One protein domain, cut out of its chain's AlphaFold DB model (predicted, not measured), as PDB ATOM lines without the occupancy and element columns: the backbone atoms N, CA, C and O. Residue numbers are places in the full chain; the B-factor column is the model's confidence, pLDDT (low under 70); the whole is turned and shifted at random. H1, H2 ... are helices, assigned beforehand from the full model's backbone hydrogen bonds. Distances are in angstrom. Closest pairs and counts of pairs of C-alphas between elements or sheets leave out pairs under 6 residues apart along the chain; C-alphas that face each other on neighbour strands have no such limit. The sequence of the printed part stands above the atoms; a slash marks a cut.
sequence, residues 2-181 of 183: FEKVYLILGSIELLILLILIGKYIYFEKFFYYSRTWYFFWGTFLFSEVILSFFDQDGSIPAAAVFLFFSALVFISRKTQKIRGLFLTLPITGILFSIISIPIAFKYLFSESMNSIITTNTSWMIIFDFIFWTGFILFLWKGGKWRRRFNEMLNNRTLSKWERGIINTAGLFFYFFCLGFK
ATOM      1  N   PHE A   2     128.495  88.775 103.451       78.56
ATOM      2  CA  PHE A   2     127.825  87.566 103.971       78.56
ATOM      3  C   PHE A   2     126.306  87.706 104.145       78.56
ATOM      4  O   PHE A   2     125.565  86.819 103.744       78.56
ATOM      5  N   GLU A   3     125.835  88.843 104.653       81.06
ATOM      6  CA  GLU A   3     124.402  89.120 104.819       81.06
ATOM      7  C   GLU A   3     123.627  89.099 103.490       81.06
ATOM      8  O   GLU A   3     122.556  88.512 103.399       81.06
ATOM      9  N   LYS A   4     124.209  89.652 102.418       84.50
ATOM     10  CA  LYS A   4     123.596  89.630 101.080       84.50
ATOM     11  C   LYS A   4     123.531  88.217 100.507       84.50
ATOM     12  O   LYS A   4     122.536  87.851  99.898       84.50
ATOM     13  N   VAL A   5     124.562  87.405 100.743       86.38
ATOM     14  CA  VAL A   5     124.553  85.987 100.355       86.38
ATOM     15  C   VAL A   5     123.476  85.223 101.126       86.38
ATOM     16  O   VAL A   5     122.766  84.423 100.527       86.38
ATOM     17  N   TYR A   6     123.314  85.503 102.422       85.56
ATOM     18  CA  TYR A   6     122.268  84.891 103.239       85.56
ATOM     19  C   TYR A   6     120.861  85.264 102.752       85.56
ATOM     20  O   TYR A   6     120.023  84.381 102.597       85.56
ATOM     21  N   LEU A   7     120.624  86.535 102.407       86.19
ATOM     22  CA  LEU A   7     119.358  86.977 101.809       86.19
ATOM     23  C   LEU A   7     119.055  86.242 100.498       86.19
ATOM     24  O   LEU A   7     117.959  85.717 100.334       86.19
ATOM     25  N   ILE A   8     120.038  86.135  99.597       90.44
ATOM     26  CA  ILE A   8     119.873  85.419  98.324       90.44
ATOM     27  C   ILE A   8     119.571  83.933  98.567       90.44
ATOM     28  O   ILE A   8     118.701  83.368  97.905       90.44
ATOM     29  N   LEU A   9     120.255  83.289  99.520       90.38
ATOM     30  CA  LEU A   9     119.976  81.898  99.895       90.38
ATOM     31  C   LEU A   9     118.554  81.734 100.442       90.38
ATOM     32  O   LEU A   9     117.855  80.815 100.014       90.38
ATOM     33  N   GLY A  10     118.104  82.652 101.298       89.12
ATOM     34  CA  GLY A  10     116.731  82.686 101.797       89.12
ATOM     35  C   GLY A  10     115.706  82.850 100.671       89.12
ATOM     36  O   GLY A  10     114.717  82.121 100.625       89.12
ATOM     37  N   SER A  11     115.965  83.735  99.703       92.62
ATOM     38  CA  SER A  11     115.117  83.905  98.515       92.62
ATOM     39  C   SER A  11     115.039  82.629  97.668       92.62
ATOM     40  O   SER A  11     113.960  82.255  97.197       92.62
ATOM     41  N   ILE A  12     116.167  81.934  97.484       94.38
ATOM     42  CA  ILE A  12     116.224  80.649  96.772       94.38
ATOM     43  C   ILE A  12     115.392  79.598  97.506       94.38
ATOM     44  O   ILE A  12     114.570  78.929  96.880       94.38
ATOM     45  N   GLU A  13     115.583  79.455  98.815       93.12
ATOM     46  CA  GLU A  13     114.845  78.509  99.651       93.12
ATOM     47  C   GLU A  13     113.336  78.763  99.592       93.12
ATOM     48  O   GLU A  13     112.555  77.845  99.318       93.12
ATOM     49  N   LEU A  14     112.924  80.024  99.730       93.12
ATOM     50  CA  LEU A  14     111.526  80.431  99.654       93.12
ATOM     51  C   LEU A  14     110.931  80.096  98.278       93.12
ATOM     52  O   LEU A  14     109.847  79.508  98.195       93.12
ATOM     53  N   LEU A  15     111.650  80.385  97.188       96.00
ATOM     54  CA  LEU A  15     111.192  80.048  95.839       96.00
ATOM     55  C   LEU A  15     111.076  78.532  95.636       96.00
ATOM     56  O   LEU A  15     110.089  78.063  95.061       96.00
ATOM     57  N   ILE A  16     112.047  77.751  96.122       95.44
ATOM     58  CA  ILE A  16     112.003  76.284  96.073       95.44
ATOM     59  C   ILE A  16     110.761  75.781  96.809       95.44
ATOM     60  O   ILE A  16     110.022  74.970  96.250       95.44
ATOM     61  N   LEU A  17     110.492  76.270  98.021       94.94
ATOM     62  CA  LEU A  17     109.321  75.871  98.801       94.94
ATOM     63  C   LEU A  17     108.014  76.192  98.075       94.94
ATOM     64  O   LEU A  17     107.149  75.320  97.977       94.94
ATOM     65  N   LEU A  18     107.877  77.388  97.494       95.62
ATOM     66  CA  LEU A  18     106.700  77.746  96.695       95.62
ATOM     67  C   LEU A  18     106.514  76.802  95.499       95.62
ATOM     68  O   LEU A  18     105.405  76.328  95.247       95.62
ATOM     69  N   ILE A  19     107.598  76.469  94.791       95.06
ATOM     70  CA  ILE A  19     107.573  75.508  93.679       95.06
ATOM     71  C   ILE A  19     107.177  74.113  94.171       95.06
ATOM     72  O   ILE A  19     106.369  73.444  93.524       95.06
ATOM     73  N   LEU A  20     107.710  73.660  95.307       94.06
ATOM     74  CA  LEU A  20     107.377  72.359  95.884       94.06
ATOM     75  C   LEU A  20     105.907  72.301  96.310       94.06
ATOM     76  O   LEU A  20     105.220  71.354  95.934       94.06
ATOM     77  N   ILE A  21     105.393  73.314  97.007       94.25
ATOM     78  CA  ILE A  21     103.977  73.402  97.396       94.25
ATOM     79  C   ILE A  21     103.096  73.434  96.142       94.25
ATOM     80  O   ILE A  21     102.167  72.636  96.009       94.25
ATOM     81  N   GLY A  22     103.424  74.290  95.171       92.75
ATOM     82  CA  GLY A  22     102.702  74.371  93.904       92.75
ATOM     83  C   GLY A  22     102.653  73.024  93.177       92.75
ATOM     84  O   GLY A  22     101.593  72.582  92.736       92.75
ATOM     85  N   LYS A  23     103.782  72.316  93.106       91.69
ATOM     86  CA  LYS A  23     103.882  71.042  92.389       91.69
ATOM     87  C   LYS A  23     103.234  69.878  93.139       91.69
ATOM     88  O   LYS A  23     102.544  69.069  92.524       91.69
ATOM     89  N   TYR A  24     103.496  69.749  94.436       90.88
ATOM     90  CA  TYR A  24     103.170  68.551  95.213       90.88
ATOM     91  C   TYR A  24     101.859  68.656  95.988       90.88
ATOM     92  O   TYR A  24     101.228  67.626  96.202       90.88
ATOM     93  N   ILE A  25     101.417  69.861  96.360       91.31
ATOM     94  CA  ILE A  25     100.130  70.074  97.041       91.31
ATOM     95  C   ILE A  25      99.060  70.513  96.035       91.31
ATOM     96  O   ILE A  25      97.956  69.976  96.035       91.31
ATOM     97  N   TYR A  26      99.391  71.441  95.132       89.69
ATOM     98  CA  TYR A  26      98.425  71.989  94.165       89.69
ATOM     99  C   TYR A  26      98.388  71.284  92.813       89.69
ATOM    100  O   TYR A  26      97.541  71.600  91.973       89.69
ATOM    101  N   PHE A  27      99.290  70.329  92.606       89.44
ATOM    102  CA  PHE A  27      99.452  69.601  91.354       89.44
ATOM    103  C   PHE A  27      99.667  70.506  90.129       89.44
ATOM    104  O   PHE A  27      99.254  70.183  89.011       89.44
ATOM    105  N   GLU A  28     100.333  71.647  90.321       88.75
ATOM    106  CA  GLU A  28     100.673  72.543  89.222       88.75
ATOM    107  C   GLU A  28     101.761  71.938  88.333       88.75
ATOM    108  O   GLU A  28     102.803  71.449  88.784       88.75
ATOM    109  N   LYS A  29     101.505  71.993  87.025       87.25
ATOM    110  CA  LYS A  29     102.438  71.541  85.997       87.25
ATOM    111  C   LYS A  29     103.300  72.723  85.572       87.25
ATOM    112  O   LYS A  29     102.826  73.617  84.877       87.25
ATOM    113  N   PHE A  30     104.554  72.711  86.007       89.00
ATOM    114  CA  PHE A  30     105.567  73.692  85.617       89.00
ATOM    115  C   PHE A  30     106.300  73.278  84.332       89.00
ATOM    116  O   PHE A  30     105.843  72.399  83.596       89.00
ATOM    117  N   PHE A  31     107.445  73.906  84.049       87.50
ATOM    118  CA  PHE A  31     108.228  73.629  82.848       87.50
ATOM    119  C   PHE A  31     108.619  72.155  82.719       87.50
ATOM    120  O   PHE A  31     109.133  71.536  83.654       87.50
ATOM    121  N   TYR A  32     108.410  71.624  81.513       82.06
ATOM    122  CA  TYR A  32     108.802  70.268  81.138       82.06
ATOM    123  C   TYR A  32     110.296  70.176  80.798       82.06
ATOM    124  O   TYR A  32     110.966  69.222  81.181       82.06
ATOM    125  N   TYR A  33     110.830  71.183  80.099       85.62
ATOM    126  CA  TYR A  33     112.206  71.182  79.608       85.62
ATOM    127  C   TYR A  33     113.183  71.776  80.627       85.62
ATOM    128  O   TYR A  33     112.995  72.898  81.103       85.62
ATOM    129  N   SER A  34     114.290  71.072  80.879       85.94
ATOM    130  CA  SER A  34     115.364  71.532  81.774       85.94
ATOM    131  C   SER A  34     115.980  72.859  81.324       85.94
ATOM    132  O   SER A  34     116.336  73.686  82.155       85.94
ATOM    133  N   ARG A  35     116.042  73.117  80.009       90.06
ATOM    134  CA  ARG A  35     116.559  74.383  79.465       90.06
ATOM    135  C   ARG A  35     115.765  75.595  79.954       90.06
ATOM    136  O   ARG A  35     116.358  76.606  80.312       90.06
ATOM    137  N   THR A  36     114.439  75.487  80.013       91.75
ATOM    138  CA  THR A  36     113.574  76.567  80.510       91.75
ATOM    139  C   THR A  36     113.776  76.793  82.006       91.75
ATOM    140  O   THR A  36     113.785  77.938  82.447       91.75
ATOM    141  N   TRP A  37     114.020  75.726  82.773       92.88
ATOM    142  CA  TRP A  37     114.399  75.839  84.180       92.88
ATOM    143  C   TRP A  37     115.724  76.577  84.369       92.88
ATOM    144  O   TRP A  37     115.788  77.449  85.227       92.88
ATOM    145  N   TYR A  38     116.753  76.288  83.564       93.56
ATOM    146  CA  TYR A  38     118.030  77.007  83.650       93.56
ATOM    147  C   TYR A  38     117.880  78.495  83.341       93.56
ATOM    148  O   TYR A  38     118.440  79.314  84.062       93.56
ATOM    149  N   PHE A  39     117.092  78.858  82.325       94.62
ATOM    150  CA  PHE A  39     116.810  80.267  82.042       94.62
ATOM    151  C   PHE A  39     116.045  80.937  83.178       94.62
ATOM    152  O   PHE A  39     116.440  82.014  83.610       94.62
ATOM    153  N   PHE A  40     114.998  80.293  83.698       95.81
ATOM    154  CA  PHE A  40     114.222  80.822  84.818       95.81
ATOM    155  C   PHE A  40     115.100  81.059  86.051       95.81
ATOM    156  O   PHE A  40     115.154  82.180  86.553       95.81
ATOM    157  N   TRP A  41     115.854  80.044  86.482       95.75
ATOM    158  CA  TRP A  41     116.773  80.162  87.615       95.75
ATOM    159  C   TRP A  41     117.875  81.188  87.362       95.75
ATOM    160  O   TRP A  41     118.172  81.974  88.251       95.75
ATOM    161  N   GLY A  42     118.434  81.240  86.151       96.06
ATOM    162  CA  GLY A  42     119.421  82.250  85.778       96.06
ATOM    163  C   GLY A  42     118.868  83.671  85.891       96.06
ATOM    164  O   GLY A  42     119.503  84.523  86.507       96.06
ATOM    165  N   THR A  43     117.662  83.917  85.367       96.12
ATOM    166  CA  THR A  43     117.013  85.234  85.467       96.12
ATOM    167  C   THR A  43     116.669  85.612  86.903       96.12
ATOM    168  O   THR A  43     116.908  86.750  87.292       96.12
ATOM    169  N   PHE A  44     116.181  84.657  87.697       96.38
ATOM    170  CA  PHE A  44     115.868  84.864  89.106       96.38
ATOM    171  C   PHE A  44     117.123  85.196  89.920       96.38
ATOM    172  O   PHE A  44     117.164  86.217  90.598       96.38
ATOM    173  N   LEU A  45     118.182  84.391  89.802       95.31
ATOM    174  CA  LEU A  45     119.432  84.625  90.529       95.31
ATOM    175  C   LEU A  45     120.066  85.962  90.144       95.31
ATOM    176  O   LEU A  45     120.529  86.693  91.012       95.31
ATOM    177  N   PHE A  46     120.048  86.309  88.856       95.19
ATOM    178  CA  PHE A  46     120.541  87.603  88.398       95.19
ATOM    179  C   PHE A  46     119.745  88.765  89.006       95.19
ATOM    180  O   PHE A  46     120.346  89.717  89.505       95.19
ATOM    181  N   SER A  47     118.410  88.675  89.031       94.00
ATOM    182  CA  SER A  47     117.588  89.698  89.681       94.00
ATOM    183  C   SER A  47     117.810  89.764  91.188       94.00
ATOM    184  O   SER A  47     117.927  90.863  91.710       94.00
ATOM    185  N   GLU A  48     117.936  88.632  91.882       92.50
ATOM    186  CA  GLU A  48     118.177  88.606  93.331       92.50
ATOM    187  C   GLU A  48     119.506  89.265  93.690       92.50
ATOM    188  O   GLU A  48     119.566  90.059  94.627       92.50
ATOM    189  N   VAL A  49     120.559  88.998  92.911       91.56
ATOM    190  CA  VAL A  49     121.860  89.652  93.083       91.56
ATOM    191  C   VAL A  49     121.709  91.161  92.923       91.56
ATOM    192  O   VAL A  49     122.105  91.897  93.820       91.56
ATOM    193  N   ILE A  50     121.096  91.623  91.830       91.31
ATOM    194  CA  ILE A  50     120.877  93.054  91.576       91.31
ATOM    195  C   ILE A  50     120.079  93.688  92.718       91.31
ATOM    196  O   ILE A  50     120.548  94.642  93.336       91.31
ATOM    197  N   LEU A  51     118.901  93.149  93.033       90.81
ATOM    198  CA  LEU A  51     117.999  93.705  94.041       90.81
ATOM    199  C   LEU A  51     118.641  93.732  95.431       90.81
ATOM    200  O   LEU A  51     118.471  94.708  96.155       90.81
ATOM    201  N   SER A  52     119.448  92.727  95.772       86.44
ATOM    202  CA  SER A  52     120.172  92.678  97.046       86.44
ATOM    203  C   SER A  52     121.194  93.807  97.206       86.44
ATOM    204  O   SER A  52     121.501  94.181  98.340       86.44
ATOM    205  N   PHE A  53     121.730  94.365  96.115       84.38
ATOM    206  CA  PHE A  53     122.623  95.528  96.173       84.38
ATOM    207  C   PHE A  53     121.875  96.861  96.287       84.38
ATOM    208  O   PHE A  53     122.421  97.798  96.866       84.38
ATOM    209  N   PHE A  54     120.649  96.946  95.766       83.25
ATOM    210  CA  PHE A  54     119.841  98.170  95.804       83.25
ATOM    211  C   PHE A  54     118.981  98.299  97.063       83.25
ATOM    212  O   PHE A  54     118.684  99.418  97.474       83.25
ATOM    213  N   ASP A  55     118.598  97.185  97.683       77.88
ATOM    214  CA  ASP A  55     117.762  97.182  98.880       77.88
ATOM    215  C   ASP A  55     118.590  96.958 100.149       77.88
ATOM    216  O   ASP A  55     119.349  95.988 100.253       77.88
ATOM    217  N   GLN A  56     118.444  97.851 101.127       68.44
ATOM    218  CA  GLN A  56     119.095  97.721 102.432       68.44
ATOM    219  C   GLN A  56     118.265  96.876 103.405       68.44
ATOM    220  O   GLN A  56     118.857  96.161 104.209       68.44
ATOM    221  N   ASP A  57     116.937  96.848 103.251       73.62
ATOM    222  CA  ASP A  57     116.019  96.251 104.231       73.62
ATOM    223  C   ASP A  57     115.596  94.811 103.879       73.62
ATOM    224  O   ASP A  57     114.904  94.147 104.652       73.62
ATOM    225  N   GLY A  58     115.979  94.308 102.699       73.38
ATOM    226  CA  GLY A  58     115.704  92.935 102.241       73.38
ATOM    227  C   GLY A  58     114.242  92.653 101.861       73.38
ATOM    228  O   GLY A  58     113.891  91.527 101.503       73.38
ATOM    229  N   SER A  59     113.383  93.670 101.892       81.12
ATOM    230  CA  SER A  59     111.959  93.570 101.567       81.12
ATOM    231  C   SER A  59     111.687  93.403 100.066       81.12
ATOM    232  O   SER A  59     110.773  92.670  99.677       81.12
ATOM    233  N   ILE A  60     112.497  94.037  99.214       85.44
ATOM    234  CA  ILE A  60     112.374  94.005  97.755       85.44
ATOM    235  C   ILE A  60     112.780  92.629  97.197       85.44
ATOM    236  O   ILE A  60     111.986  92.071  96.433       85.44
ATOM    237  N   PRO A  61     113.925  92.025  97.589       84.38
ATOM    238  CA  PRO A  61     114.254  90.639  97.243       84.38
ATOM    239  C   PRO A  61     113.150  89.650  97.649       84.38
ATOM    240  O   PRO A  61     112.676  88.863  96.834       84.38
ATOM    241  N   ALA A  62     112.625  89.762  98.875       86.31
ATOM    242  CA  ALA A  62     111.543  88.890  99.332       86.31
ATOM    243  C   ALA A  62     110.271  89.025  98.471       86.31
ATOM    244  O   ALA A  62     109.640  88.024  98.123       86.31
ATOM    245  N   ALA A  63     109.895  90.248  98.082       89.62
ATOM    246  CA  ALA A  63     108.763  90.486  97.187       89.62
ATOM    247  C   ALA A  63     109.004  89.919  95.775       89.62
ATOM    248  O   ALA A  63     108.081  89.371  95.158       89.62
ATOM    249  N   ALA A  64     110.241  90.006  95.276       92.38
ATOM    250  CA  ALA A  64     110.626  89.484  93.971       92.38
ATOM    251  C   ALA A  64     110.398  87.971  93.875       92.38
ATOM    252  O   ALA A  64     109.854  87.512  92.872       92.38
ATOM    253  N   VAL A  65     110.674  87.205  94.934       94.44
ATOM    254  CA  VAL A  65     110.388  85.760  94.971       94.44
ATOM    255  C   VAL A  65     108.927  85.450  94.628       94.44
ATOM    256  O   VAL A  65     108.645  84.597  93.778       94.44
ATOM    257  N   PHE A  66     107.975  86.164  95.236       93.44
ATOM    258  CA  PHE A  66     106.547  85.957  94.974       93.44
ATOM    259  C   PHE A  66     106.145  86.383  93.556       93.44
ATOM    260  O   PHE A  66     105.284  85.744  92.940       93.44
ATOM    261  N   LEU A  67     106.786  87.423  93.008       94.12
ATOM    262  CA  LEU A  67     106.603  87.834  91.615       94.12
ATOM    263  C   LEU A  67     107.126  86.772  90.643       94.12
ATOM    264  O   LEU A  67     106.403  86.389  89.723       94.12
ATOM    265  N   PHE A  68     108.329  86.241  90.868       95.75
ATOM    266  CA  PHE A  68     108.914  85.178  90.048       95.75
ATOM    267  C   PHE A  68     108.091  83.897  90.101       95.75
ATOM    268  O   PHE A  68     107.847  83.280  89.064       95.75
ATOM    269  N   PHE A  69     107.597  83.518  91.279       95.75
ATOM    270  CA  PHE A  69     106.693  82.381  91.401       95.75
ATOM    271  C   PHE A  69     105.369  82.613  90.654       95.75
ATOM    272  O   PHE A  69     104.896  81.739  89.926       95.75
ATOM    273  N   SER A  70     104.789  83.809  90.757       94.12
ATOM    274  CA  SER A  70     103.568  84.162  90.022       94.12
ATOM    275  C   SER A  70     103.790  84.136  88.506       94.12
ATOM    276  O   SER A  70     102.975  83.583  87.764       94.12
ATOM    277  N   ALA A  71     104.926  84.663  88.040       93.94
ATOM    278  CA  ALA A  71     105.337  84.597  86.643       93.94
ATOM    279  C   ALA A  71     105.530  83.144  86.184       93.94
ATOM    280  O   ALA A  71     105.045  82.766  85.117       93.94
ATOM    281  N   LEU A  72     106.153  82.296  87.007       94.31
ATOM    282  CA  LEU A  72     106.307  80.867  86.740       94.31
ATOM    283  C   LEU A  72     104.947  80.185  86.531       94.31
ATOM    284  O   LEU A  72     104.772  79.465  85.544       94.31
ATOM    285  N   VAL A  73     103.976  80.430  87.416       92.12
ATOM    286  CA  VAL A  73     102.609  79.895  87.292       92.12
ATOM    287  C   VAL A  73     101.936  80.405  86.014       92.12
ATOM    288  O   VAL A  73     101.332  79.625  85.273       92.12
ATOM    289  N   PHE A  74     102.068  81.699  85.717       91.31
ATOM    290  CA  PHE A  74     101.472  82.324  84.537       91.31
ATOM    291  C   PHE A  74     102.019  81.760  83.221       91.31
ATOM    292  O   PHE A  74     101.245  81.459  82.308       91.31
ATOM    293  N   ILE A  75     103.341  81.606  83.120       90.69
ATOM    294  CA  ILE A  75     104.016  81.128  81.907       90.69
ATOM    295  C   ILE A  75     103.784  79.624  81.719       90.69
ATOM    296  O   ILE A  75     103.591  79.168  80.593       90.69
ATOM    297  N   SER A  76     103.760  78.849  82.807       87.44
ATOM    298  CA  SER A  76     103.609  77.390  82.734       87.44
ATOM    299  C   SER A  76     102.196  76.942  82.346       87.44
ATOM    300  O   SER A  76     102.014  75.875  81.753       87.44
ATOM    301  N   ARG A  77     101.170  77.746  82.648       85.12
ATOM    302  CA  ARG A  77      99.777  77.405  82.344       85.12
ATOM    303  C   ARG A  77      99.413  77.706  80.892       85.12
ATOM    304  O   ARG A  77      99.550  78.826  80.407       85.12
ATOM    305  N   LYS A  78      98.835  76.714  80.207       81.31
ATOM    306  CA  LYS A  78      98.295  76.887  78.844       81.31
ATOM    307  C   LYS A  78      96.965  77.648  78.826       81.31
ATOM    308  O   LYS A  78      96.721  78.422  77.909       81.31
ATOM    309  N   THR A  79      96.119  77.454  79.837       80.38
ATOM    310  CA  THR A  79      94.778  78.052  79.934       80.38
ATOM    311  C   THR A  79      94.563  78.715  81.292       80.38
ATOM    312  O   THR A  79      95.231  78.390  82.272       80.38
ATOM    313  N   GLN A  80      93.628  79.672  81.352       80.81
ATOM    314  CA  GLN A  80      93.246  80.383  82.583       80.81
ATOM    315  C   GLN A  80      94.440  80.995  83.347       80.81
ATOM    316  O   GLN A  80      94.507  80.932  84.576       80.81
ATOM    317  N   LYS A  81      95.383  81.603  82.612       84.75
ATOM    318  CA  LYS A  81      96.635  82.151  83.158       84.75
ATOM    319  C   LYS A  81      96.405  83.154  84.292       84.75
ATOM    320  O   LYS A  81      97.000  83.020  85.354       84.75
ATOM    321  N   ILE A  82      95.461  84.081  84.108       81.81
ATOM    322  CA  ILE A  82      95.105  85.100  85.113       81.81
ATOM    323  C   ILE A  82      94.527  84.455  86.377       81.81
ATOM    324  O   ILE A  82      94.925  84.801  87.482       81.81
ATOM    325  N   ARG A  83      93.648  83.450  86.242       80.25
ATOM    326  CA  ARG A  83      93.140  82.695  87.404       80.25
ATOM    327  C   ARG A  83      94.249  81.919  88.118       80.25
ATOM    328  O   ARG A  83      94.139  81.666  89.309       80.25
ATOM    329  N   GLY A  84      95.305  81.539  87.398       80.62
ATOM    330  CA  GLY A  84      96.501  80.933  87.976       80.62
ATOM    331  C   GLY A  84      97.278  81.873  88.885       80.62
ATOM    332  O   GLY A  84      97.748  81.420  89.916       80.62
ATOM    333  N   LEU A  85      97.334  83.170  88.575       86.69
ATOM    334  CA  LEU A  85      97.991  84.155  89.442       86.69
ATOM    335  C   LEU A  85      97.348  84.215  90.835       86.69
ATOM    336  O   LEU A  85      98.048  84.309  91.838       86.69
ATOM    337  N   PHE A  86      96.023  84.066  90.921       86.88
ATOM    338  CA  PHE A  86      95.320  84.013  92.209       86.88
ATOM    339  C   PHE A  86      95.637  82.759  93.032       86.88
ATOM    340  O   PHE A  86      95.383  82.754  94.232       86.88
ATOM    341  N   LEU A  87      96.210  81.713  92.422       87.88
ATOM    342  CA  LEU A  87      96.683  80.526  93.135       87.88
ATOM    343  C   LEU A  87      97.927  80.822  93.980       87.88
ATOM    344  O   LEU A  87      98.186  80.108  94.946       87.88
ATOM    345  N   THR A  88      98.679  81.879  93.655       89.75
ATOM    346  CA  THR A  88      99.833  82.280  94.459       89.75
ATOM    347  C   THR A  88      99.409  82.582  95.895       89.75
ATOM    348  O   THR A  88     100.044  82.093  96.818       89.75
ATOM    349  N   LEU A  89      98.288  83.279  96.108       90.44
ATOM    350  CA  LEU A  89      97.820  83.654  97.449       90.44
ATOM    351  C   LEU A  89      97.634  82.450  98.396       90.44
ATOM    352  O   LEU A  89      98.295  82.406  99.435       90.44
ATOM    353  N   PRO A  90      96.815  81.432  98.079       91.62
ATOM    354  CA  PRO A  90      96.653  80.299  98.979       91.62
ATOM    355  C   PRO A  90      97.932  79.449  99.104       91.62
ATOM    356  O   PRO A  90      98.193  78.926 100.185       91.62
ATOM    357  N   ILE A  91      98.783  79.386  98.070       93.31
ATOM    358  CA  ILE A  91     100.106  78.745  98.161       93.31
ATOM    359  C   ILE A  91     100.990  79.460  99.188       93.31
ATOM    360  O   ILE A  91     101.601  78.809 100.034       93.31
ATOM    361  N   THR A  92     101.030  80.794  99.149       91.75
ATOM    362  CA  THR A  92     101.790  81.589 100.121       91.75
ATOM    363  C   THR A  92     101.241  81.449 101.536       91.75
ATOM    364  O   THR A  92     102.015  81.351 102.481       91.75
ATOM    365  N   GLY A  93      99.922  81.341 101.705       90.75
ATOM    366  CA  GLY A  93      99.338  81.070 103.016       90.75
ATOM    367  C   GLY A  93      99.715  79.699 103.573       90.75
ATOM    368  O   GLY A  93     100.041  79.589 104.752       90.75
ATOM    369  N   ILE A  94      99.761  78.658 102.733       93.25
ATOM    370  CA  ILE A  94     100.271  77.345 103.154       93.25
ATOM    371  C   ILE A  94     101.752  77.429 103.531       93.25
ATOM    372  O   ILE A  94     102.133  76.887 104.566       93.25
ATOM    373  N   LEU A  95     102.573  78.145 102.759       92.25
ATOM    374  CA  LEU A  95     103.973  78.388 103.118       92.25
ATOM    375  C   LEU A  95     104.082  79.024 104.513       92.25
ATOM    376  O   LEU A  95     104.809  78.516 105.364       92.25
ATOM    377  N   PHE A  96     103.314  80.084 104.777       87.69
ATOM    378  CA  PHE A  96     103.299  80.728 106.089       87.69
ATOM    379  C   PHE A  96     102.818  79.793 107.196       87.69
ATOM    380  O   PHE A  96     103.369  79.831 108.292       87.69
ATOM    381  N   SER A  97     101.854  78.908 106.929       87.56
ATOM    382  CA  SER A  97     101.420  77.909 107.914       87.56
ATOM    383  C   SER A  97     102.555  76.945 108.288       87.56
ATOM    384  O   SER A  97     102.797  76.708 109.466       87.56
ATOM    385  N   ILE A  98     103.326  76.471 107.303       87.38
ATOM    386  CA  ILE A  98     104.450  75.550 107.524       87.38
ATOM    387  C   ILE A  98     105.539  76.214 108.370       87.38
ATOM    388  O   ILE A  98     106.097  75.568 109.251       87.38
ATOM    389  N   ILE A  99     105.814  77.499 108.135       82.25
ATOM    390  CA  ILE A  99     106.832  78.257 108.879       82.25
ATOM    391  C   ILE A  99     106.331  78.645 110.278       82.25
ATOM    392  O   ILE A  99     107.082  78.599 111.249       82.25
ATOM    393  N   SER A 100     105.058  79.020 110.409       77.50
ATOM    394  CA  SER A 100     104.496  79.491 111.680       77.50
ATOM    395  C   SER A 100     104.250  78.374 112.691       77.50
ATOM    396  O   SER A 100     104.373  78.630 113.885       77.50
ATOM    397  N   ILE A 101     103.961  77.140 112.260       80.00
ATOM    398  CA  ILE A 101     103.717  76.007 113.172       80.00
ATOM    399  C   ILE A 101     104.922  75.729 114.095       80.00
ATOM    400  O   ILE A 101     104.720  75.696 115.309       80.00
ATOM    401  N   PRO A 102     106.170  75.579 113.603       74.44
ATOM    402  CA  PRO A 102     107.336  75.401 114.471       74.44
ATOM    403  C   PRO A 102     107.576  76.575 115.428       74.44
ATOM    404  O   PRO A 102     107.954  76.367 116.581       74.44
ATOM    405  N   ILE A 103     107.322  77.808 114.974       73.62
ATOM    406  CA  ILE A 103     107.465  79.020 115.794       73.62
ATOM    407  C   ILE A 103     106.424  79.024 116.920       73.62
ATOM    408  O   ILE A 103     106.767  79.244 118.081       73.62
ATOM    409  N   ALA A 104     105.165  78.728 116.593       72.62
ATOM    410  CA  ALA A 104     104.075  78.623 117.555       72.62
ATOM    411  C   ALA A 104     104.299  77.471 118.544       72.62
ATOM    412  O   ALA A 104     104.051  77.627 119.736       72.62
ATOM    413  N   PHE A 105     104.828  76.337 118.078       74.38
ATOM    414  CA  PHE A 105     105.204  75.225 118.944       74.38
ATOM    415  C   PHE A 105     106.274  75.659 119.951       74.38
ATOM    416  O   PHE A 105     106.080  75.484 121.147       74.38
ATOM    417  N   LYS A 106     107.353  76.319 119.506       70.44
ATOM    418  CA  LYS A 106     108.385  76.857 120.411       70.44
ATOM    419  C   LYS A 106     107.803  77.848 121.426       70.44
ATOM    420  O   LYS A 106     108.204  77.829 122.585       70.44
ATOM    421  N   TYR A 107     106.852  78.679 121.003       69.44
ATOM    422  CA  TYR A 107     106.149  79.615 121.881       69.44
ATOM    423  C   TYR A 107     105.374  78.915 123.004       69.44
ATOM    424  O   TYR A 107     105.430  79.362 124.140       69.44
ATOM    425  N   LEU A 108     104.720  77.784 122.725       72.25
ATOM    426  CA  LEU A 108     103.992  77.022 123.747       72.25
ATOM    427  C   LEU A 108     104.899  76.433 124.840       72.25
ATOM    428  O   LEU A 108     104.429  76.202 125.949       72.25
ATOM    429  N   PHE A 109     106.181  76.198 124.541       69.12
ATOM    430  CA  PHE A 109     107.152  75.613 125.478       69.12
ATOM    431  C   PHE A 109     108.151  76.625 126.052       69.12
ATOM    432  O   PHE A 109     109.043  76.241 126.806       69.12
ATOM    433  N   SER A 110     108.039  77.905 125.700       63.75
ATOM    434  CA  SER A 110     108.930  78.957 126.183       63.75
ATOM    435  C   SER A 110     108.127  79.976 126.982       63.75
ATOM    436  O   SER A 110     107.194  80.574 126.460       63.75
ATOM    437  N   GLU A 111     108.496  80.207 128.243       56.81
ATOM    438  CA  GLU A 111     107.736  81.059 129.177       56.81
ATOM    439  C   GLU A 111     107.683  82.551 128.782       56.81
ATOM    440  O   GLU A 111     107.010  83.343 129.436       56.81
ATOM    441  N   SER A 112     108.380  82.977 127.721       59.97
ATOM    442  CA  SER A 112     108.474  84.392 127.352       59.97
ATOM    443  C   SER A 112     108.747  84.618 125.864       59.97
ATOM    444  O   SER A 112     109.764  84.175 125.321       59.97
ATOM    445  N   MET A 113     107.885  85.430 125.236       53.59
ATOM    446  CA  MET A 113     108.005  85.923 123.854       53.59
ATOM    447  C   MET A 113     109.341  86.653 123.606       53.59
ATOM    448  O   MET A 113     109.902  86.571 122.514       53.59
ATOM    449  N   ASN A 114     109.902  87.289 124.644       52.72
ATOM    450  CA  ASN A 114     111.187  87.994 124.580       52.72
ATOM    451  C   ASN A 114     112.388  87.048 124.455       52.72
ATOM    452  O   ASN A 114     113.387  87.408 123.832       52.72
ATOM    453  N   SER A 115     112.301  85.830 124.996       52.59
ATOM    454  CA  SER A 115     113.402  84.859 124.917       52.59
ATOM    455  C   SER A 115     113.532  84.231 123.522       52.59
ATOM    456  O   SER A 115     114.630  83.874 123.097       52.59
ATOM    457  N   ILE A 116     112.433  84.169 122.760       53.56
ATOM    458  CA  ILE A 116     112.399  83.647 121.387       53.56
ATOM    459  C   ILE A 116     112.960  84.667 120.388       53.56
ATOM    460  O   ILE A 116     113.705  84.279 119.491       53.56
ATOM    461  N   ILE A 117     112.643  85.957 120.559       51.94
ATOM    462  CA  ILE A 117     113.072  87.035 119.652       51.94
ATOM    463  C   ILE A 117     114.573  87.346 119.807       51.94
ATOM    464  O   ILE A 117     115.230  87.703 118.832       51.94
ATOM    465  N   THR A 118     115.137  87.159 121.006       48.91
ATOM    466  CA  THR A 118     116.548  87.463 121.319       48.91
ATOM    467  C   THR A 118     117.527  86.313 121.026       48.91
ATOM    468  O   THR A 118     118.719  86.561 120.872       48.91
ATOM    469  N   THR A 119     117.052  85.071 120.845       51.19
ATOM    470  CA  THR A 119     117.869  83.889 120.457       51.19
ATOM    471  C   THR A 119     117.713  83.492 118.975       51.19
ATOM    472  O   THR A 119     117.848  82.323 118.605       51.19
ATOM    473  N   ASN A 120     117.389  84.465 118.117       54.16
ATOM    474  CA  ASN A 120     116.779  84.253 116.797       54.16
ATOM    475  C   ASN A 120     117.680  83.596 115.729       54.16
ATOM    476  O   ASN A 120     117.179  82.885 114.864       54.16
ATOM    477  N   THR A 121     119.002  83.774 115.775       59.66
ATOM    478  CA  THR A 121     119.891  83.326 114.685       59.66
ATOM    479  C   THR A 121     120.182  81.825 114.701       59.66
ATOM    480  O   THR A 121     120.165  81.190 113.649       59.66
ATOM    481  N   SER A 122     120.393  81.213 115.870       67.19
ATOM    482  CA  SER A 122     120.800  79.798 115.938       67.19
ATOM    483  C   SER A 122     119.705  78.829 115.485       67.19
ATOM    484  O   SER A 122     120.002  77.794 114.897       67.19
ATOM    485  N   TRP A 123     118.434  79.159 115.727       69.38
ATOM    486  CA  TRP A 123     117.310  78.314 115.312       69.38
ATOM    487  C   TRP A 123     117.038  78.393 113.812       69.38
ATOM    488  O   TRP A 123     116.755  77.362 113.209       69.38
ATOM    489  N   MET A 124     117.169  79.578 113.207       72.69
ATOM    490  CA  MET A 124     117.048  79.737 111.752       72.69
ATOM    491  C   MET A 124     118.098  78.892 111.027       72.69
ATOM    492  O   MET A 124     117.744  78.110 110.157       72.69
ATOM    493  N   ILE A 125     119.351  78.911 111.499       79.12
ATOM    494  CA  ILE A 125     120.430  78.078 110.939       79.12
ATOM    495  C   ILE A 125     120.089  76.578 111.001       79.12
ATOM    496  O   ILE A 125     120.394  75.836 110.069       79.12
ATOM    497  N   ILE A 126     119.452  76.112 112.082       81.81
ATOM    498  CA  ILE A 126     119.022  74.710 112.203       81.81
ATOM    499  C   ILE A 126     117.929  74.387 111.180       81.81
ATOM    500  O   ILE A 126     118.002  73.340 110.536       81.81
ATOM    501  N   PHE A 127     116.931  75.261 111.013       81.69
ATOM    502  CA  PHE A 127     115.880  75.063 110.011       81.69
ATOM    503  C   PHE A 127     116.446  75.055 108.593       81.69
ATOM    504  O   PHE A 127     116.147  74.116 107.856       81.69
ATOM    505  N   ASP A 128     117.327  76.000 108.264       86.75
ATOM    506  CA  ASP A 128     118.018  76.056 106.975       86.75
ATOM    507  C   ASP A 128     118.799  74.747 106.753       86.75
ATOM    508  O   ASP A 128     118.677  74.092 105.717       86.75
ATOM    509  N   PHE A 129     119.552  74.278 107.755       89.38
ATOM    510  CA  PHE A 129     120.313  73.030 107.654       89.38
ATOM    511  C   PHE A 129     119.415  71.804 107.435       89.38
ATOM    512  O   PHE A 129     119.719  70.952 106.591       89.38
ATOM    513  N   ILE A 130     118.301  71.707 108.167       90.06
ATOM    514  CA  ILE A 130     117.306  70.638 108.003       90.06
ATOM    515  C   ILE A 130     116.699  70.700 106.602       90.06
ATOM    516  O   ILE A 130     116.607  69.666 105.934       90.06
ATOM    517  N   PHE A 131     116.316  71.894 106.145       90.56
ATOM    518  CA  PHE A 131     115.748  72.110 104.824       90.56
ATOM    519  C   PHE A 131     116.725  71.676 103.733       90.56
ATOM    520  O   PHE A 131     116.382  70.808 102.930       90.56
ATOM    521  N   TRP A 132     117.955  72.194 103.728       93.12
ATOM    522  CA  TRP A 132     118.953  71.878 102.704       93.12
ATOM    523  C   TRP A 132     119.341  70.401 102.714       93.12
ATOM    524  O   TRP A 132     119.393  69.774 101.655       93.12
ATOM    525  N   THR A 133     119.533  69.805 103.893       92.88
ATOM    526  CA  THR A 133     119.822  68.368 104.017       92.88
ATOM    527  C   THR A 133     118.665  67.532 103.471       92.88
ATOM    528  O   THR A 133     118.871  66.632 102.651       92.88
ATOM    529  N   GLY A 134     117.431  67.854 103.869       92.00
ATOM    530  CA  GLY A 134     116.226  67.193 103.379       92.00
ATOM    531  C   GLY A 134     116.044  67.360 101.872       92.00
ATOM    532  O   GLY A 134     115.742  66.391 101.175       92.00
ATOM    533  N   PHE A 135     116.298  68.557 101.346       91.75
ATOM    534  CA  PHE A 135     116.189  68.877  99.929       91.75
ATOM    535  C   PHE A 135     117.239  68.143  99.088       91.75
ATOM    536  O   PHE A 135     116.900  67.565  98.054       91.75
ATOM    537  N   ILE A 136     118.493  68.070  99.541       92.38
ATOM    538  CA  ILE A 136     119.555  67.309  98.867       92.38
ATOM    539  C   ILE A 136     119.228  65.813  98.869       92.38
ATOM    540  O   ILE A 136     119.288  65.166  97.820       92.38
ATOM    541  N   LEU A 137     118.815  65.256 100.013       91.94
ATOM    542  CA  LEU A 137     118.388  63.855 100.106       91.94
ATOM    543  C   LEU A 137     117.199  63.571  99.191       91.94
ATOM    544  O   LEU A 137     117.175  62.553  98.489       91.94
ATOM    545  N   PHE A 138     116.237  64.491  99.158       90.56
ATOM    546  CA  PHE A 138     115.116  64.440  98.243       90.56
ATOM    547  C   PHE A 138     115.608  64.421  96.796       90.56
ATOM    548  O   PHE A 138     115.198  63.541  96.043       90.56
ATOM    549  N   LEU A 139     116.526  65.304  96.397       89.25
ATOM    550  CA  LEU A 139     117.094  65.346  95.049       89.25
ATOM    551  C   LEU A 139     117.849  64.061  94.678       89.25
ATOM    552  O   LEU A 139     117.558  63.494  93.621       89.25
ATOM    553  N   TRP A 140     118.720  63.550  95.546       89.56
ATOM    554  CA  TRP A 140     119.519  62.350  95.283       89.56
ATOM    555  C   TRP A 140     118.712  61.050  95.316       89.56
ATOM    556  O   TRP A 140     118.731  60.288  94.350       89.56
ATOM    557  N   LYS A 141     117.975  60.780  96.398       90.44
ATOM    558  CA  LYS A 141     117.277  59.493  96.587       90.44
ATOM    559  C   LYS A 141     115.833  59.506  96.087       90.44
ATOM    560  O   LYS A 141     115.268  58.454  95.790       90.44
ATOM    561  N   GLY A 142     115.235  60.681  95.914       84.19
ATOM    562  CA  GLY A 142     113.840  60.827  95.500       84.19
ATOM    563  C   GLY A 142     113.575  60.637  94.006       84.19
ATOM    564  O   GLY A 142     112.432  60.788  93.593       84.19
ATOM    565  N   GLY A 143     114.563  60.300  93.168       87.31
ATOM    566  CA  GLY A 143     114.385  60.207  91.709       87.31
ATOM    567  C   GLY A 143     113.252  59.266  91.269       87.31
ATOM    568  O   GLY A 143     112.384  59.662  90.487       87.31
ATOM    569  N   LYS A 144     113.198  58.046  91.828       87.44
ATOM    570  CA  LYS A 144     112.120  57.074  91.547       87.44
ATOM    571  C   LYS A 144     110.750  57.607  91.977       87.44
ATOM    572  O   LYS A 144     109.780  57.471  91.234       87.44
ATOM    573  N   TRP A 145     110.681  58.235  93.151       87.75
ATOM    574  CA  TRP A 145     109.451  58.824  93.678       87.75
ATOM    575  C   TRP A 145     108.989  60.013  92.832       87.75
ATOM    576  O   TRP A 145     107.837  60.043  92.414       87.75
ATOM    577  N   ARG A 146     109.892  60.934  92.471       87.31
ATOM    578  CA  ARG A 146     109.595  62.077  91.596       87.31
ATOM    579  C   ARG A 146     109.076  61.635  90.233       87.31
ATOM    580  O   ARG A 146     108.150  62.259  89.723       87.31
ATOM    581  N   ARG A 147     109.645  60.573  89.649       84.62
ATOM    582  CA  ARG A 147     109.182  60.029  88.364       84.62
ATOM    583  C   ARG A 147     107.764  59.467  88.475       84.62
ATOM    584  O   ARG A 147     106.895  59.910  87.734       84.62
ATOM    585  N   ARG A 148     107.514  58.598  89.463       85.25
ATOM    586  CA  ARG A 148     106.168  58.061  89.746       85.25
ATOM    587  C   ARG A 148     105.156  59.175  90.025       85.25
ATOM    588  O   ARG A 148     104.030  59.130  89.546       85.25
ATOM    589  N   PHE A 149     105.560  60.204  90.765       86.44
ATOM    590  CA  PHE A 149     104.697  61.342  91.061       86.44
ATOM    591  C   PHE A 149     104.379  62.175  89.815       86.44
ATOM    592  O   PHE A 149     103.235  62.573  89.631       86.44
ATOM    593  N   ASN A 150     105.352  62.400  88.926       84.38
ATOM    594  CA  ASN A 150     105.113  63.076  87.648       84.38
ATOM    595  C   ASN A 150     104.153  62.278  86.741       84.38
ATOM    596  O   ASN A 150     103.318  62.876  86.065       84.38
ATOM    597  N   GLU A 151     104.244  60.945  86.733       84.62
ATOM    598  CA  GLU A 151     103.299  60.074  86.016       84.62
ATOM    599  C   GLU A 151     101.880  60.209  86.595       84.62
ATOM    600  O   GLU A 151     100.927  60.429  85.849       84.62
ATOM    601  N   MET A 152     101.740  60.192  87.927       83.06
ATOM    602  CA  MET A 152     100.453  60.438  88.595       83.06
ATOM    603  C   MET A 152      99.900  61.839  88.304       83.06
ATOM    604  O   MET A 152      98.719  61.972  88.004       83.06
ATOM    605  N   LEU A 153     100.741  62.876  88.327       82.25
ATOM    606  CA  LEU A 153     100.387  64.258  87.973       82.25
ATOM    607  C   LEU A 153      99.836  64.391  86.551       82.25
ATOM    608  O   LEU A 153      99.013  65.263  86.266       82.25
ATOM    609  N   ASN A 154     100.317  63.564  85.624       79.88
ATOM    610  CA  ASN A 154      99.813  63.582  84.259       79.88
ATOM    611  C   ASN A 154      98.401  63.012  84.156       79.88
ATOM    612  O   ASN A 154      97.617  63.540  83.369       79.88
ATOM    613  N   ASN A 155      98.068  62.045  85.011       79.12
ATOM    614  CA  ASN A 155      96.816  61.295  84.957       79.12
ATOM    615  C   ASN A 155      95.775  61.750  85.994       79.12
ATOM    616  O   ASN A 155      94.606  61.391  85.878       79.12
ATOM    617  N   ARG A 156      96.171  62.538  87.001       78.75
ATOM    618  CA  ARG A 156      95.302  63.019  88.081       78.75
ATOM    619  C   ARG A 156      95.273  64.541  88.127       78.75
ATOM    620  O   ARG A 156      96.301  65.209  88.093       78.75
ATOM    621  N   THR A 157      94.075  65.085  88.298       80.81
ATOM    622  CA  THR A 157      93.843  66.481  88.678       80.81
ATOM    623  C   THR A 157      93.148  66.521  90.030       80.81
ATOM    624  O   THR A 157      92.385  65.610  90.346       80.81
ATOM    625  N   LEU A 158      93.373  67.580  90.811       81.88
ATOM    626  CA  LEU A 158      92.588  67.808  92.023       81.88
ATOM    627  C   LEU A 158      91.107  67.925  91.659       81.88
ATOM    628  O   LEU A 158      90.732  68.666  90.743       81.88
ATOM    629  N   SER A 159      90.268  67.208  92.394       86.94
ATOM    630  CA  SER A 159      88.823  67.393  92.357       86.94
ATOM    631  C   SER A 159      88.459  68.815  92.800       86.94
ATOM    632  O   SER A 159      89.227  69.509  93.476       86.94
ATOM    633  N   LYS A 160      87.255  69.272  92.431       87.50
ATOM    634  CA  LYS A 160      86.765  70.604  92.827       87.50
ATOM    635  C   LYS A 160      86.754  70.780  94.352       87.50
ATOM    636  O   LYS A 160      87.078  71.863  94.827       87.50
ATOM    637  N   TRP A 161      86.442  69.714  95.091       90.19
ATOM    638  CA  TRP A 161      86.425  69.701  96.554       90.19
ATOM    639  C   TRP A 161      87.822  69.778  97.164       90.19
ATOM    640  O   TRP A 161      88.059  70.662  97.981       90.19
ATOM    641  N   GLU A 162      88.763  68.929  96.733       89.19
ATOM    642  CA  GLU A 162      90.153  68.979  97.219       89.19
ATOM    643  C   GLU A 162      90.756  70.368  96.975       89.19
ATOM    644  O   GLU A 162      91.311  70.986  97.881       89.19
ATOM    645  N   ARG A 163      90.576  70.911  95.763       87.88
ATOM    646  CA  ARG A 163      91.056  72.254  95.425       87.88
ATOM    647  C   ARG A 163      90.367  73.337  96.258       87.88
ATOM    648  O   ARG A 163      91.031  74.290  96.653       87.88
ATOM    649  N   GLY A 164      89.070  73.200  96.527       90.25
ATOM    650  CA  GLY A 164      88.323  74.103  97.400       90.25
ATOM    651  C   GLY A 164      88.889  74.126  98.818       90.25
ATOM    652  O   GLY A 164      89.219  75.196  99.313       90.25
ATOM    653  N   ILE A 165      89.084  72.957  99.434       91.56
ATOM    654  CA  ILE A 165      89.621  72.829 100.797       91.56
ATOM    655  C   ILE A 165      91.022  73.435 100.892       91.56
ATOM    656  O   ILE A 165      91.270  74.269 101.759       91.56
ATOM    657  N   ILE A 166      91.921  73.062  99.975       91.88
ATOM    658  CA  ILE A 166      93.306  73.544  99.984       91.88
ATOM    659  C   ILE A 166      93.345  75.067  99.752       91.88
ATOM    660  O   ILE A 166      94.084  75.775 100.433       91.88
ATOM    661  N   ASN A 167      92.525  75.601  98.838       92.25
ATOM    662  CA  ASN A 167      92.429  77.046  98.612       92.25
ATOM    663  C   ASN A 167      91.899  77.791  99.837       92.25
ATOM    664  O   ASN A 167      92.470  78.810 100.211       92.25
ATOM    665  N   THR A 168      90.823  77.301 100.452       91.69
ATOM    666  CA  THR A 168      90.220  77.937 101.627       91.69
ATOM    667  C   THR A 168      91.181  77.912 102.807       91.69
ATOM    668  O   THR A 168      91.369  78.944 103.442       91.69
ATOM    669  N   ALA A 169      91.844  76.781 103.062       91.19
ATOM    670  CA  ALA A 169      92.861  76.675 104.104       91.19
ATOM    671  C   ALA A 169      94.034  77.628 103.839       91.19
ATOM    672  O   ALA A 169      94.414  78.402 104.713       91.19
ATOM    673  N   GLY A 170      94.564  77.639 102.613       91.06
ATOM    674  CA  GLY A 170      95.641  78.545 102.229       91.06
ATOM    675  C   GLY A 170      95.259  80.018 102.375       91.06
ATOM    676  O   GLY A 170      96.002  80.782 102.980       91.06
ATOM    677  N   LEU A 171      94.084  80.432 101.891       92.38
ATOM    678  CA  LEU A 171      93.604  81.809 102.066       92.38
ATOM    679  C   LEU A 171      93.395  82.155 103.540       92.38
ATOM    680  O   LEU A 171      93.777  83.244 103.962       92.38
ATOM    681  N   PHE A 172      92.829  81.237 104.326       90.81
ATOM    682  CA  PHE A 172      92.661  81.421 105.763       90.81
ATOM    683  C   PHE A 172      94.005  81.706 106.441       90.81
ATOM    684  O   PHE A 172      94.133  82.725 107.117       90.81
ATOM    685  N   PHE A 173      95.027  80.881 106.194       89.19
ATOM    686  CA  PHE A 173      96.361  81.100 106.757       89.19
ATOM    687  C   PHE A 173      97.011  82.389 106.253       89.19
ATOM    688  O   PHE A 173      97.622  83.111 107.034       89.19
ATOM    689  N   TYR A 174      96.836  82.720 104.974       87.94
ATOM    690  CA  TYR A 174      97.346  83.963 104.403       87.94
ATOM    691  C   TYR A 174      96.783  85.195 105.129       87.94
ATOM    692  O   TYR A 174      97.542  86.054 105.584       87.94
ATOM    693  N   PHE A 175      95.458  85.264 105.294       88.12
ATOM    694  CA  PHE A 175      94.811  86.369 106.005       88.12
ATOM    695  C   PHE A 175      95.104  86.359 107.504       88.12
ATOM    696  O   PHE A 175      95.292  87.427 108.082       88.12
ATOM    697  N   PHE A 176      95.183  85.183 108.127       84.88
ATOM    698  CA  PHE A 176      95.537  85.051 109.537       84.88
ATOM    699  C   PHE A 176      96.936  85.617 109.816       84.88
ATOM    700  O   PHE A 176      97.100  86.458 110.700       84.88
ATOM    701  N   CYS A 177      97.930  85.241 109.005       78.19
ATOM    702  CA  CYS A 177      99.294  85.752 109.131       78.19
ATOM    703  C   CYS A 177      99.399  87.252 108.815       78.19
ATOM    704  O   CYS A 177     100.139  87.962 109.493       78.19
ATOM    705  N   LEU A 178      98.637  87.768 107.844       77.56
ATOM    706  CA  LEU A 178      98.571  89.212 107.577       77.56
ATOM    707  C   LEU A 178      97.908  89.999 108.714       77.56
ATOM    708  O   LEU A 178      98.340  91.107 109.032       77.56
ATOM    709  N   GLY A 179      96.866  89.438 109.330       64.69
ATOM    710  CA  GLY A 179      96.150  90.048 110.450       64.69
ATOM    711  C   GLY A 179      97.012  90.194 111.704       64.69
ATOM    712  O   GLY A 179      96.851  91.167 112.437       64.69
ATOM    713  N   PHE A 180      97.977  89.291 111.903       54.12
ATOM    714  CA  PHE A 180      98.913  89.330 113.030       54.12
ATOM    715  C   PHE A 180      99.850  90.551 113.005       54.12
ATOM    716  O   PHE A 180     100.354  90.948 114.044       54.12
ATOM    717  N   LYS A 181     100.056  91.189 111.841       45.19
ATOM    718  CA  LYS A 181     100.912  92.384 111.700       45.19
ATOM    719  C   LYS A 181     100.197  93.705 112.049       45.19
ATOM    720  O   LYS A 181     100.836  94.749 112.066       45.19
TER     721      LYS A 181
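AT A GLANCE: This is residues 2 to 181 of the 183 residues of an uncharacterized protein of Acetobacterium woodii (strain ATCC 29683 / DSM 1030 / JCM 2381 / KCTC 1655 / WB1) (UniProt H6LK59). H1 runs through the middle of an all-helix body, with H2 and H3 beside it as an up-and-down bundle and H5, crossed by H9, packing on the last part of H1. H7 and H8 make a looser arm past another side of H1, and H6 makes a far corner between H5 and H7. The printed part has 180 residues with nine named helices, H1 to H9 in order, and no named strand. It is compact, with a radius of gyration of the C-alphas of 17.5 A and spans of 49 by 38 by 35 A.

IN THESE COORDINATES: Find C-alpha 2 at (127.825, 87.566, 103.971); from there H1, the longest by residues, runs 32.3 A to residue 24. Next come H2, residues 34 to 54, 30.4 A, and H3, residues 59 to 76, 26.2 A. H4 is residues 81 to 85. Look for C-alpha 88 at (99.833, 82.280, 94.459), where H5 begins its 30.0 A to residue 108, with a kink of 32 degrees near residue 102. H6 is residues 113 to 118, H7 residues 120 to 141, 32.0 A, and H8 residues 143 to 155, 18.9 A. H9, residues 160 to 181, runs 32.1 A to C-alpha 181 at (100.912, 92.384, 111.700).

HOW THE PARTS SIT: H1, H2 and H3 form a bundle, up and down, each running against the one before it. With residues 4 to 11 alone H1 touches H2, closest at the C-alphas of Lys 4 and Ser 52, 6.1 A; this hairpin has a steep tilt of 38 degrees, only just past shallow. H2 and H3, also a hairpin, touch at Leu 51 and Pro 61, closest C-alphas 5.8 A. H1 and H3 touch at Leu 15 and Val 65, closest C-alphas 5.8 A, a shallow tilt of 31 degrees, the same way. H3 touches H4, closest C-alphas Phe 74 and Lys 81, 5.0 A. H5 touches H1 with residues 91 to 95 alone, closest C-alphas Ile 91 and Gly 22, 6.6 A. With residues 89 to 97 alone H5 touches H9 at a steep tilt of 58 degrees, closest C-alphas Gly 93 and Tyr 174, 3.8 A. H5 and H6 only just touch, only at the corner, closest C-alphas Tyr 107 and Met 113, 6.9 A. H7 and H8 are near H1, with 9 and 7 pairs of C-alphas within 10 A. Every O i to N i+4 pair is within hydrogen-bond range in H1, H2, H4, H6 and H8; H3 has 13 of 14, H5 15 of 17, H7 and H9 17 of 18 each.

THE WHOLE: The C-alphas farthest apart, Lys 78 and Glu 111, are 51.4 A apart. The printed part has no cut and no long link. Residues 108 to 114 stand free. Low pLDDT, under 70, marks residues 56, 107, 109 to 123 and 179 to 181 of this model.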